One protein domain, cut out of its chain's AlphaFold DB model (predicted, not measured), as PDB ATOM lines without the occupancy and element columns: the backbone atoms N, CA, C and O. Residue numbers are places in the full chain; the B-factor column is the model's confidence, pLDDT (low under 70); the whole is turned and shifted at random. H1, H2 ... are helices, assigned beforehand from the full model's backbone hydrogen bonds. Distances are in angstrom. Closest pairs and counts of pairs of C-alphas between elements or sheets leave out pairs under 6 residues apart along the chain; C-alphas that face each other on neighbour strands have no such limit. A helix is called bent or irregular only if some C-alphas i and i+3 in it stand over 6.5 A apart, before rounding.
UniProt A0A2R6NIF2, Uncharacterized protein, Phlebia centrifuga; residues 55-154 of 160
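Overview. This is residues 55 to 154 of the 160 residues of an uncharacterized protein of Phlebia centrifuga (UniProt A0A2R6NIF2). H1, the longest helix, crosses H4, which folds back along H3; short H2 packs across H1, and residues 81 to 102 form a wide loop. The printed part is all helix: 100 residues with four named helices, H1 to H4. It is compact, radius of gyration of the C-alphas 14.1 A, spanning 42 by 30 by 24 A.

Along the chain. Find C-alpha 62 at (14.825, 25.225, 45.174); H1 runs 25.7 A to residue 80. H2, residues 103 to 109, is irregular: C-alphas 104 and 107 are 7.0 A apart. H3 is residues 113 to 127; H4, residues 130 to 147, ends at C-alpha (-6.517, 19.688, 37.632).

Arrangement. H1 touches H4 at residues 138 to 146, a steep tilt of 54 degrees; closest C-alphas, Cys 73 and Ala 142, 5.4 A. H3 and H4 form a hairpin; closest C-alphas, Phe 121 and Ala 133, 5.0 A. Every O i to N i+4 pair is within hydrogen-bond range in H1, H3 and H4; in H2 0 of 3, but 3 of 4 O i to N i+3 pairs.

Size, cuts and confidence. The printed part has no cut. The H1 to H2 link is long; residues 83 to 99 have pLDDT under 70.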
ATOM      1  N   VAL A  55       7.068  13.292  30.734       70.88
ATOM      2  CA  VAL A  55       7.033  14.241  31.853       70.88
ATOM      3  C   VAL A  55       8.425  14.828  32.072       70.88
ATOM      4  O   VAL A  55       9.391  14.097  32.301       70.88
ATOM      5  N   VAL A  56       8.516  16.155  32.009       79.31
ATOM      6  CA  VAL A  56       9.749  16.895  32.284       79.31
ATOM      7  C   VAL A  56      10.108  16.708  33.765       79.31
ATOM      8  O   VAL A  56       9.223  16.826  34.616       79.31
ATOM      9  N   PRO A  57      11.371  16.392  34.107       82.88
ATOM     10  CA  PRO A  57      11.772  16.270  35.503       82.88
ATOM     11  C   PRO A  57      11.591  17.600  36.237       82.88
ATOM     12  O   PRO A  57      11.802  18.673  35.669       82.88
ATOM     13  N   LEU A  58      11.231  17.519  37.518       85.19
ATOM     14  CA  LEU A  58      11.187  18.689  38.387       85.19
ATOM     15  C   LEU A  58      12.593  19.325  38.463       85.19
ATOM     16  O   LEU A  58      13.584  18.587  38.541       85.19
ATOM     17  N   PRO A  59      12.720  20.665  38.451       86.12
ATOM     18  CA  PRO A  59      14.007  21.316  38.666       86.12
ATOM     19  C   PRO A  59      14.644  20.864  39.985       86.12
ATOM     20  O   PRO A  59      13.967  20.757  41.000       86.12
ATOM     21  N   SER A  60      15.955  20.623  39.994       85.25
ATOM     22  CA  SER A  60      16.661  20.191  41.213       85.25
ATOM     23  C   SER A  60      16.959  21.332  42.191       85.25
ATOM     24  O   SER A  60      17.259  21.078  43.354       85.25
ATOM     25  N   ASP A  61      16.913  22.585  41.729       88.94
ATOM     26  CA  ASP A  61      17.203  23.758  42.553       88.94
ATOM     27  C   ASP A  61      15.926  24.381  43.125       88.94
ATOM     28  O   ASP A  61      14.965  24.660  42.406       88.94
ATOM     29  N   SER A  62      15.956  24.662  44.429       86.44
ATOM     30  CA  SER A  62      14.825  25.225  45.174       86.44
ATOM     31  C   SER A  62      14.302  26.561  44.629       86.44
ATOM     32  O   SER A  62      13.103  26.812  44.723       86.44
ATOM     33  N   LYS A  63      15.153  27.417  44.043       89.62
ATOM     34  CA  LYS A  63      14.710  28.696  43.465       89.62
ATOM     35  C   LYS A  63      13.913  28.469  42.189       89.62
ATOM     36  O   LYS A  63      12.908  29.138  41.981       89.62
ATOM     37  N   ASN A  64      14.342  27.512  41.369       90.88
ATOM     38  CA  ASN A  64      13.640  27.167  40.138       90.88
ATOM     39  C   ASN A  64      12.300  26.486  40.431       90.88
ATOM     40  O   ASN A  64      11.328  26.795  39.755       90.88
ATOM     41  N   ILE A  65      12.223  25.622  41.453       91.56
ATOM     42  CA  ILE A  65      10.939  25.047  41.890       91.56
ATOM     43  C   ILE A  65       9.981  26.172  42.294       91.56
ATOM     44  O   ILE A  65       8.893  26.259  41.738       91.56
ATOM     45  N   ARG A  66      10.417  27.083  43.176       93.25
ATOM     46  CA  ARG A  66       9.588  28.217  43.617       93.25
ATOM     47  C   ARG A  66       9.112  29.090  42.460       93.25
ATOM     48  O   ARG A  66       7.950  29.452  42.430       93.25
ATOM     49  N   ALA A  67       9.978  29.378  41.488       94.06
ATOM     50  CA  ALA A  67       9.587  30.162  40.319       94.06
ATOM     51  C   ALA A  67       8.452  29.492  39.523       94.06
ATOM     52  O   ALA A  67       7.522  30.170  39.100       94.06
ATOM     53  N   VAL A  68       8.494  28.165  39.357       94.50
ATOM     54  CA  VAL A  68       7.421  27.412  38.686       94.50
ATOM     55  C   VAL A  68       6.144  27.390  39.537       94.50
ATOM     56  O   VAL A  68       5.046  27.515  38.997       94.50
ATOM     57  N   GLU A  69       6.264  27.267  40.860       95.81
ATOM     58  CA  GLU A  69       5.132  27.338  41.796       95.81
ATOM     59  C   GLU A  69       4.441  28.706  41.772       95.81
ATOM     60  O   GLU A  69       3.212  28.778  41.736       95.81
ATOM     61  N   ASP A  70       5.225  29.783  41.726       95.12
ATOM     62  CA  ASP A  70       4.730  31.151  41.589       95.12
ATOM     63  C   ASP A  70       3.998  31.325  40.249       95.12
ATOM     64  O   ASP A  70       2.876  31.836  40.225       95.12
ATOM     65  N   SER A  71       4.566  30.817  39.146       94.75
ATOM     66  CA  SER A  71       3.908  30.822  37.830       94.75
ATOM     67  C   SER A  71       2.602  30.022  37.814       94.75
ATOM     68  O   SER A  71       1.634  30.448  37.186       94.75
ATOM     69  N   LEU A  72       2.529  28.890  38.523       94.81
ATOM     70  CA  LEU A  72       1.280  28.140  38.688       94.81
ATOM     71  C   LEU A  72       0.235  28.972  39.436       94.81
ATOM     72  O   LEU A  72      -0.917  29.044  39.005       94.81
ATOM     73  N   CYS A  73       0.626  29.601  40.546       94.31
ATOM     74  CA  CYS A  73      -0.276  30.435  41.334       94.31
ATOM     75  C   CYS A  73      -0.807  31.616  40.514       94.31
ATOM     76  O   CYS A  73      -2.009  31.885  40.540       94.31
ATOM     77  N   GLU A  74       0.059  32.292  39.757       91.56
ATOM     78  CA  GLU A  74      -0.317  33.385  38.859       91.56
ATOM     79  C   GLU A  74      -1.265  32.903  37.752       91.56
ATOM     80  O   GLU A  74      -2.336  33.482  37.557       91.56
ATOM     81  N   TYR A  75      -0.927  31.797  37.080       89.56
ATOM     82  CA  TYR A  75      -1.768  31.205  36.042       89.56
ATOM     83  C   TYR A  75      -3.176  30.902  36.565       89.56
ATOM     84  O   TYR A  75      -4.162  31.332  35.962       89.56
ATOM     85  N   VAL A  76      -3.281  30.220  37.707       88.94
ATOM     86  CA  VAL A  76      -4.565  29.836  38.310       88.94
ATOM     87  C   VAL A  76      -5.363  31.056  38.751       88.94
ATOM     88  O   VAL A  76      -6.561  31.128  38.477       88.94
ATOM     89  N   THR A  77      -4.714  32.017  39.407       87.25
ATOM     90  CA  THR A  77      -5.367  33.237  39.903       87.25
ATOM     91  C   THR A  77      -5.977  34.033  38.753       87.25
ATOM     92  O   THR A  77      -7.118  34.477  38.866       87.25
ATOM     93  N   SER A  78      -5.257  34.154  37.637       83.62
ATOM     94  CA  SER A  78      -5.676  34.962  36.489       83.62
ATOM     95  C   SER A  78      -6.638  34.233  35.545       83.62
ATOM     96  O   SER A  78      -7.558  34.849  35.017       83.62
ATOM     97  N   HIS A  79      -6.465  32.923  35.328       79.25
ATOM     98  CA  HIS A  79      -7.178  32.203  34.262       79.25
ATOM     99  C   HIS A  79      -8.254  31.240  34.776       79.25
ATOM    100  O   HIS A  79      -9.272  31.039  34.109       79.25
ATOM    101  N   ILE A  80      -8.063  30.646  35.959       80.75
ATOM    102  CA  ILE A  80      -8.949  29.588  36.467       80.75
ATOM    103  C   ILE A  80      -9.907  30.134  37.521       80.75
ATOM    104  O   ILE A  80     -11.119  30.102  37.310       80.75
ATOM    105  N   LEU A  81      -9.362  30.630  38.635       78.12
ATOM    106  CA  LEU A  81     -10.143  31.190  39.738       78.12
ATOM    107  C   LEU A  81     -10.591  32.624  39.455       78.12
ATOM    108  O   LEU A  81     -11.586  33.053  40.023       78.12
ATOM    109  N   GLN A  82      -9.871  33.334  38.579       71.94
ATOM    110  CA  GLN A  82     -10.186  34.702  38.145       71.94
ATOM    111  C   GLN A  82     -10.454  35.631  39.322       71.94
ATOM    112  O   GLN A  82     -11.415  36.392  39.355       71.94
ATOM    113  N   LEU A  83      -9.550  35.579  40.295       69.00
ATOM    114  CA  LEU A  83      -9.575  36.487  41.435       69.00
ATOM    115  C   LEU A  83      -9.132  37.906  41.039       69.00
ATOM    116  O   LEU A  83      -9.001  38.753  41.916       69.00
ATOM    117  N   ASP A  84      -8.882  38.166  39.747       63.53
ATOM    118  CA  ASP A  84      -8.704  39.513  39.215       63.53
ATOM    119  C   ASP A  84     -10.070  40.220  39.154       63.53
ATOM    120  O   ASP A  84     -10.892  39.894  38.291       63.53
ATOM    121  N   PRO A  85     -10.325  41.214  40.024       58.97
ATOM    122  CA  PRO A  85     -11.598  41.927  40.056       58.97
ATOM    123  C   PRO A  85     -11.874  42.748  38.784       58.97
ATOM    124  O   PRO A  85     -12.978  43.269  38.633       58.97
ATOM    125  N   TYR A  86     -10.898  42.874  37.878       64.12
ATOM    126  CA  TYR A  86     -11.029  43.558  36.591       64.12
ATOM    127  C   TYR A  86     -10.922  42.612  35.384       64.12
ATOM    128  O   TYR A  86     -10.968  43.073  34.240       64.12
ATOM    129  N   GLY A  87     -10.794  41.304  35.623       58.88
ATOM    130  CA  GLY A  87     -10.717  40.290  34.577       58.88
ATOM    131  C   GLY A  87     -12.041  40.126  33.826       58.88
ATOM    132  O   GLY A  87     -13.127  40.283  34.385       58.88
ATOM    133  N   ILE A  88     -11.966  39.790  32.537       56.44
ATOM    134  CA  ILE A  88     -13.149  39.402  31.759       56.44
ATOM    135  C   ILE A  88     -13.509  37.964  32.167       56.44
ATOM    136  O   ILE A  88     -12.679  37.076  31.949       56.44
ATOM    137  N   PRO A  89     -14.710  37.693  32.717       53.56
ATOM    138  CA  PRO A  89     -15.125  36.324  32.990       53.56
ATOM    139  C   PRO A  89     -15.183  35.556  31.660       53.56
ATOM    140  O   PRO A  89     -15.728  36.076  30.678       53.56
ATOM    141  N   PRO A  90     -14.617  34.342  31.565       51.25
ATOM    142  CA  PRO A  90     -14.702  33.548  30.364       51.25
ATOM    143  C   PRO A  90     -16.170  33.240  30.116       51.25
ATOM    144  O   PRO A  90     -16.991  33.177  31.037       51.25
ATOM    145  N   SER A  91     -16.499  33.003  28.850       50.38
ATOM    146  CA  SER A  91     -17.796  32.424  28.540       50.38
ATOM    147  C   SER A  91     -17.955  31.137  29.359       50.38
ATOM    148  O   SER A  91     -16.997  30.378  29.493       50.38
ATOM    149  N   ALA A  92     -19.145  30.881  29.903       46.91
ATOM    150  CA  ALA A  92     -19.444  29.682  30.699       46.91
ATOM    151  C   ALA A  92     -19.136  28.353  29.967       46.91
ATOM    152  O   ALA A  92     -19.138  27.282  30.575       46.91
ATOM    153  N   ALA A  93     -18.861  28.421  28.664       43.72
ATOM    154  CA  ALA A  93     -18.311  27.347  27.871       43.72
ATOM    155  C   ALA A  93     -16.773  27.297  28.025       43.72
ATOM    156  O   ALA A  93     -16.073  28.246  27.687       43.72
ATOM    157  N   GLU A  94     -16.258  26.141  28.460       51.47
ATOM    158  CA  GLU A  94     -14.931  25.629  28.061       51.47
ATOM    159  C   GLU A  94     -13.687  25.992  28.896       51.47
ATOM    160  O   GLU A  94     -12.626  26.270  28.347       51.47
ATOM    161  N   THR A  95     -13.705  25.816  30.222       57.72
ATOM    162  CA  THR A  95     -12.455  25.392  30.897       57.72
ATOM    163  C   THR A  95     -12.526  23.896  31.173       57.72
ATOM    164  O   THR A  95     -12.986  23.456  32.224       57.72
ATOM    165  N   SER A  96     -12.136  23.087  30.186       65.81
ATOM    166  CA  SER A  96     -11.925  21.655  30.419       65.81
ATOM    167  C   SER A  96     -10.756  21.474  31.395       65.81
ATOM    168  O   SER A  96      -9.733  22.131  31.199       65.81
ATOM    169  N   PRO A  97     -10.846  20.594  32.411       67.31
ATOM    170  CA  PRO A  97      -9.750  20.392  33.359       67.31
ATOM    171  C   PRO A  97      -8.442  20.033  32.644       67.31
ATOM    172  O   PRO A  97      -8.430  19.164  31.767       67.31
ATOM    173  N   GLY A  98      -7.357  20.722  32.996       64.88
ATOM    174  CA  GLY A  98      -6.051  20.597  32.347       64.88
ATOM    175  C   GLY A  98      -5.904  21.298  30.988       64.88
ATOM    176  O   GLY A  98      -4.781  21.483  30.530       64.88
ATOM    177  N   SER A  99      -6.984  21.729  30.332       69.44
ATOM    178  CA  SER A  99      -6.881  22.425  29.045       69.44
ATOM    179  C   SER A  99      -6.305  23.828  29.236       69.44
ATOM    180  O   SER A  99      -6.845  24.629  29.993       69.44
ATOM    181  N   GLY A 100      -5.199  24.118  28.548       77.44
ATOM    182  CA  GLY A 100      -4.556  25.431  28.578       77.44
ATOM    183  C   GLY A 100      -3.499  25.615  29.666       77.44
ATOM    184  O   GLY A 100      -3.014  26.735  29.804       77.44
ATOM    185  N   ILE A 101      -3.124  24.561  30.410       85.56
ATOM    186  CA  ILE A 101      -1.960  24.623  31.305       85.56
ATOM    187  C   ILE A 101      -0.709  24.909  30.448       85.56
ATOM    188  O   ILE A 101      -0.454  24.161  29.498       85.56
ATOM    189  N   PRO A 102       0.068  25.962  30.755       88.62
ATOM    190  CA  PRO A 102       1.307  26.271  30.050       88.62
ATOM    191  C   PRO A 102       2.356  25.158  30.182       88.62
ATOM    192  O   PRO A 102       2.431  24.472  31.206       88.62
ATOM    193  N   SER A 103       3.180  24.966  29.151       88.25
ATOM    194  CA  SER A 103       4.113  23.831  29.089       88.25
ATOM    195  C   SER A 103       5.238  23.901  30.118       88.25
ATOM    196  O   SER A 103       5.730  22.866  30.568       88.25
ATOM    197  N   GLU A 104       5.591  25.103  30.566       88.81
ATOM    198  CA  GLU A 104       6.510  25.351  31.674       88.81
ATOM    199  C   GLU A 104       6.027  24.746  33.003       88.81
ATOM    200  O   GLU A 104       6.848  24.377  33.844       88.81
ATOM    201  N   LEU A 105       4.713  24.554  33.171       91.75
ATOM    202  CA  LEU A 105       4.123  23.970  34.377       91.75
ATOM    203  C   LEU A 105       4.031  22.438  34.319       91.75
ATOM    204  O   LEU A 105       3.720  21.805  35.328       91.75
ATOM    205  N   PHE A 106       4.320  21.801  33.177       90.81
ATOM    206  CA  PHE A 106       4.167  20.345  33.026       90.81
ATOM    207  C   PHE A 106       5.074  19.540  33.962       90.81
ATOM    208  O   PHE A 106       4.742  18.400  34.289       90.81
ATOM    209  N   CYS A 107       6.181  20.118  34.439       90.94
ATOM    210  CA  CYS A 107       7.047  19.458  35.417       90.94
ATOM    211  C   CYS A 107       6.354  19.225  36.775       90.94
ATOM    212  O   CYS A 107       6.695  18.272  37.473       90.94
ATOM    213  N   LEU A 108       5.332  20.019  37.119       92.00
ATOM    214  CA  LEU A 108       4.538  19.833  38.338       92.00
ATOM    215  C   LEU A 108       3.609  18.613  38.253       92.00
ATOM    216  O   LEU A 108       3.187  18.085  39.275       92.00
ATOM    217  N   LEU A 109       3.315  18.113  37.046       89.75
ATOM    218  CA  LEU A 109       2.510  16.901  36.834       89.75
ATOM    219  C   LEU A 109       3.304  15.607  37.063       89.75
ATOM    220  O   LEU A 109       2.796  14.506  36.830       89.75
ATOM    221  N   ASN A 110       4.558  15.729  37.501       88.44
ATOM    222  CA  ASN A 110       5.363  14.606  37.942       88.44
ATOM    223  C   ASN A 110       4.730  13.917  39.162       88.44
ATOM    224  O   ASN A 110       4.225  14.572  40.075       88.44
ATOM    225  N   ALA A 111       4.777  12.583  39.174       88.00
ATOM    226  CA  ALA A 111       4.127  11.753  40.186       88.00
ATOM    227  C   ALA A 111       4.599  12.038  41.622       88.00
ATOM    228  O   ALA A 111       3.821  11.841  42.553       88.00
ATOM    229  N   ASP A 112       5.829  12.527  41.793       89.50
ATOM    230  CA  ASP A 112       6.421  12.771  43.111       89.50
ATOM    231  C   ASP A 112       6.128  14.179  43.654       89.50
ATOM    232  O   ASP A 112       6.245  14.418  44.858       89.50
ATOM    233  N   TYR A 113       5.729  15.122  42.791       92.81
ATOM    234  CA  TYR A 113       5.582  16.524  43.180       92.81
ATOM    235  C   TYR A 113       4.411  16.738  44.144       92.81
ATOM    236  O   TYR A 113       4.604  17.233  45.255       92.81
ATOM    237  N   LEU A 114       3.201  16.325  43.751       94.44
ATOM    238  CA  LEU A 114       2.004  16.534  44.567       94.44
ATOM    239  C   LEU A 114       2.094  15.862  45.954       94.44
ATOM    240  O   LEU A 114       1.781  16.537  46.939       94.44
ATOM    241  N   PRO A 115       2.538  14.593  46.091       94.62
ATOM    242  CA  PRO A 115       2.743  13.989  47.407       94.62
ATOM    243  C   PRO A 115       3.717  14.785  48.285       94.62
ATOM    244  O   PRO A 115       3.436  15.004  49.460       94.62
ATOM    245  N   SER A 116       4.826  15.267  47.715       94.88
ATOM    246  CA  SER A 116       5.826  16.067  48.437       94.88
ATOM    247  C   SER A 116       5.272  17.420  48.911       94.88
ATOM    248  O   SER A 116       5.488  17.826  50.060       94.88
ATOM    249  N   LEU A 117       4.515  18.107  48.050       96.56
ATOM    250  CA  LEU A 117       3.862  19.376  48.379       96.56
ATOM    251  C   LEU A 117       2.807  19.193  49.480       96.56
ATOM    252  O   LEU A 117       2.798  19.944  50.455       96.56
ATOM    253  N   SER A 118       1.958  18.170  49.346       96.75
ATOM    254  CA  SER A 118       0.916  17.836  50.324       96.75
ATOM    255  C   SER A 118       1.508  17.488  51.693       96.75
ATOM    256  O   SER A 118       1.059  18.009  52.713       96.75
ATOM    257  N   GLU A 119       2.582  16.693  51.726       97.75
ATOM    258  CA  GLU A 119       3.293  16.366  52.966       97.75
ATOM    259  C   GLU A 119       3.911  17.616  53.611       97.75
ATOM    260  O   GLU A 119       3.818  17.815  54.823       97.75
ATOM    261  N   THR A 120       4.494  18.509  52.805       97.38
ATOM    262  CA  THR A 120       5.043  19.781  53.296       97.38
ATOM    263  C   THR A 120       3.961  20.649  53.936       97.38
ATOM    264  O   THR A 120       4.173  21.170  55.037       97.38
ATOM    265  N   PHE A 121       2.799  20.767  53.293       97.69
ATOM    266  CA  PHE A 121       1.648  21.491  53.829       97.69
ATOM    267  C   PHE A 121       1.126  20.863  55.126       97.69
ATOM    268  O   PHE A 121       0.984  21.560  56.132       97.69
ATOM    269  N   SER A 122       0.903  19.548  55.129       97.69
ATOM    270  CA  SER A 122       0.406  18.798  56.286       97.69
ATOM    271  C   SER A 122       1.323  18.971  57.499       97.69
ATOM    272  O   SER A 122       0.902  19.463  58.550       97.69
ATOM    273  N   ARG A 123       2.619  18.678  57.336       98.25
ATOM    274  CA  ARG A 123       3.612  18.792  58.408       98.25
ATOM    275  C   ARG A 123       3.714  20.216  58.952       98.25
ATOM    276  O   ARG A 123       3.647  20.417  60.160       98.25
ATOM    277  N   SER A 124       3.844  21.217  58.077       98.06
ATOM    278  CA  SER A 124       3.992  22.616  58.512       98.06
ATOM    279  C   SER A 124       2.739  23.168  59.201       98.06
ATOM    280  O   SER A 124       2.870  23.973  60.125       98.06
ATOM    281  N   SER A 125       1.549  22.688  58.819       97.38
ATOM    282  CA  SER A 125       0.281  23.014  59.483       97.38
ATOM    283  C   SER A 125       0.211  22.455  60.907       97.38
ATOM    284  O   SER A 125      -0.290  23.130  61.805       97.38
ATOM    285  N   HIS A 126       0.740  21.248  61.134       96.31
ATOM    286  CA  HIS A 126       0.760  20.613  62.455       96.31
ATOM    287  C   HIS A 126       1.863  21.146  63.380       96.31
ATOM    288  O   HIS A 126       1.656  21.243  64.587       96.31
ATOM    289  N   GLU A 127       3.026  21.502  62.831       96.94
ATOM    290  CA  GLU A 127       4.199  21.936  63.607       96.94
ATOM    291  C   GLU A 127       4.202  23.438  63.951       96.94
ATOM    292  O   GLU A 127       5.084  23.905  64.670       96.94
ATOM    293  N   GLY A 128       3.231  24.209  63.455       94.38
ATOM    294  CA  GLY A 128       3.120  25.648  63.721       94.38
ATOM    295  C   GLY A 128       3.993  26.537  62.827       94.38
ATOM    296  O   GLY A 128       4.115  27.737  63.074       94.38
ATOM    297  N   ASN A 129       4.573  25.979  61.761       96.94
ATOM    298  CA  ASN A 129       5.350  26.713  60.760       96.94
ATOM    299  C   ASN A 129       4.414  27.386  59.739       96.94
ATOM    300  O   ASN A 129       4.452  27.084  58.544       96.94
ATOM    301  N   TYR A 130       3.548  28.289  60.210       96.75
ATOM    302  CA  TYR A 130       2.397  28.772  59.439       96.75
ATOM    303  C   TYR A 130       2.746  29.545  58.165       96.75
ATOM    304  O   TYR A 130       1.976  29.495  57.215       96.75
ATOM    305  N   GLU A 131       3.909  30.193  58.091       97.19
ATOM    306  CA  GLU A 131       4.376  30.827  56.847       97.19
ATOM    307  C   GLU A 131       4.614  29.787  55.738       97.19
ATOM    308  O   GLU A 131       4.222  29.976  54.588       97.19
ATOM    309  N   ILE A 132       5.204  28.641  56.097       96.75
ATOM    310  CA  ILE A 132       5.425  27.527  55.167       96.75
ATOM    311  C   ILE A 132       4.091  26.859  54.829       96.75
ATOM    312  O   ILE A 132       3.850  26.543  53.663       96.75
ATOM    313  N   ALA A 133       3.211  26.684  55.819       97.75
ATOM    314  CA  ALA A 133       1.881  26.119  55.608       97.75
ATOM    315  C   ALA A 133       1.049  26.989  54.660       97.75
ATOM    316  O   ALA A 133       0.437  26.482  53.726       97.75
ATOM    317  N   LEU A 134       1.075  28.311  54.837       96.88
ATOM    318  CA  LEU A 134       0.373  29.242  53.966       96.88
ATOM    319  C   LEU A 134       0.935  29.206  52.542       96.88
ATOM    320  O   LEU A 134       0.163  29.124  51.590       96.88
ATOM    321  N   ALA A 135       2.261  29.239  52.381       95.88
ATOM    322  CA  ALA A 135       2.888  29.188  51.062       95.88
ATOM    323  C   ALA A 135       2.576  27.869  50.335       95.88
ATOM    324  O   ALA A 135       2.025  27.884  49.237       95.88
ATOM    325  N   SER A 136       2.847  26.728  50.975       97.31
ATOM    326  CA  SER A 136       2.582  25.406  50.390       97.31
ATOM    327  C   SER A 136       1.091  25.143  50.168       97.31
ATOM    328  O   SER A 136       0.729  24.575  49.143       97.31
ATOM    329  N   GLY A 137       0.213  25.613  51.058       96.31
ATOM    330  CA  GLY A 137      -1.238  25.502  50.913       96.31
ATOM    331  C   GLY A 137      -1.786  26.306  49.732       96.31
ATOM    332  O   GLY A 137      -2.664  25.823  49.020       96.31
ATOM    333  N   ARG A 138      -1.236  27.500  49.464       95.38
ATOM    334  CA  ARG A 138      -1.586  28.301  48.277       95.38
ATOM    335  C   ARG A 138      -1.183  27.591  46.988       95.38
ATOM    336  O   ARG A 138      -2.014  27.468  46.092       95.38
ATOM    337  N   THR A 139       0.039  27.067  46.924       96.75
ATOM    338  CA  THR A 139       0.503  26.275  45.776       96.75
ATOM    339  C   THR A 139      -0.326  25.001  45.600       96.75
ATOM    340  O   THR A 139      -0.686  24.647  44.480       96.75
ATOM    341  N   LEU A 140      -0.689  24.332  46.699       96.31
ATOM    342  CA  LEU A 140      -1.497  23.113  46.679       96.31
ATOM    343  C   LEU A 140      -2.913  23.381  46.155       96.31
ATOM    344  O   LEU A 140      -3.391  22.657  45.282       96.31
ATOM    345  N   LEU A 141      -3.555  24.458  46.618       93.94
ATOM    346  CA  LEU A 141      -4.845  24.899  46.093       93.94
ATOM    347  C   LEU A 141      -4.749  25.255  44.607       93.94
ATOM    348  O   LEU A 141      -5.623  24.869  43.832       93.94
ATOM    349  N   ALA A 142      -3.684  25.947  44.194       93.62
ATOM    350  CA  ALA A 142      -3.462  26.283  42.794       93.62
ATOM    351  C   ALA A 142      -3.329  25.019  41.926       93.62
ATOM    352  O   ALA A 142      -3.978  24.902  40.884       93.62
ATOM    353  N   PHE A 143      -2.567  24.028  42.393       94.56
ATOM    354  CA  PHE A 143      -2.439  22.742  41.715       94.56
ATOM    355  C   PHE A 143      -3.799  22.052  41.574       94.56
ATOM    356  O   PHE A 143      -4.165  21.611  40.484       94.56
ATOM    357  N   TYR A 144      -4.576  21.984  42.657       93.12
ATOM    358  CA  TYR A 144      -5.899  21.376  42.610       93.12
ATOM    359  C   TYR A 144      -6.840  22.123  41.665       93.12
ATOM    360  O   TYR A 144      -7.474  21.480  40.834       93.12
ATOM    361  N   ALA A 145      -6.875  23.453  41.693       90.62
ATOM    362  CA  ALA A 145      -7.708  24.242  40.788       90.62
ATOM    363  C   ALA A 145      -7.356  24.018  39.303       90.62
ATOM    364  O   ALA A 145      -8.244  24.044  38.455       90.62
ATOM    365  N   ALA A 146      -6.087  23.749  38.979       89.50
ATOM    366  CA  ALA A 146      -5.659  23.450  37.610       89.50
ATOM    367  C   ALA A 146      -6.108  22.069  37.097       89.50
ATOM    368  O   ALA A 146      -6.272  21.880  35.887       89.50
ATOM    369  N   ILE A 147      -6.299  21.097  37.995       90.94
ATOM    370  CA  ILE A 147      -6.517  19.688  37.632       90.94
ATOM    371  C   ILE A 147      -7.943  19.212  37.896       90.94
ATOM    372  O   ILE A 147      -8.473  18.385  37.147       90.94
ATOM    373  N   TYR A 148      -8.567  19.702  38.957       90.75
ATOM    374  CA  TYR A 148      -9.895  19.281  39.359       90.75
ATOM    375  C   TYR A 148     -10.973  19.983  38.522       90.75
ATOM    376  O   TYR A 148     -10.781  21.111  38.066       90.75
ATOM    377  N   PRO A 149     -12.136  19.339  38.309       87.00
ATOM    378  CA  PRO A 149     -13.313  20.033  37.797       87.00
ATOM    379  C   PRO A 149     -13.646  21.264  38.649       87.00
ATOM    380  O   PRO A 149     -13.452  21.242  39.864       87.00
ATOM    381  N   ARG A 150     -14.194  22.319  38.032       84.31
ATOM    382  CA  ARG A 150     -14.735  23.462  38.786       84.31
ATOM    383  C   ARG A 150     -15.743  22.973  39.835       84.31
ATOM    384  O   ARG A 150     -16.469  22.010  39.580       84.31
ATOM    385  N   ASN A 151     -15.774  23.645  40.986       85.81
ATOM    386  CA  ASN A 151     -16.628  23.330  42.140       85.81
ATOM    387  C   ASN A 151     -16.386  21.950  42.773       85.81
ATOM    388  O   ASN A 151     -17.223  21.464  43.525       85.81
ATOM    389  N   TYR A 152     -15.267  21.283  42.476       88.56
ATOM    390  CA  TYR A 152     -14.963  20.021  43.143       88.56
ATOM    391  C   TYR A 152     -14.715  20.247  44.646       88.56
ATOM    392  O   TYR A 152     -14.015  21.199  44.990       88.56
ATOM    393  N   PRO A 153     -15.188  19.367  45.551       87.62
ATOM    394  CA  PRO A 153     -15.117  19.613  46.996       87.62
ATOM    395  C   PRO A 153     -13.725  20.007  47.529       87.62
ATOM    396  O   PRO A 153     -13.614  20.869  48.395       87.62
ATOM    397  N   GLN A 154     -12.655  19.429  46.978       85.12
ATOM    398  CA  GLN A 154     -11.261  19.699  47.356       85.12
ATOM    399  C   GLN A 154     -10.781  21.124  47.034       85.12
ATOM    400  O   GLN A 154      -9.814  21.572  47.645       85.12
TER     401      GLN A 154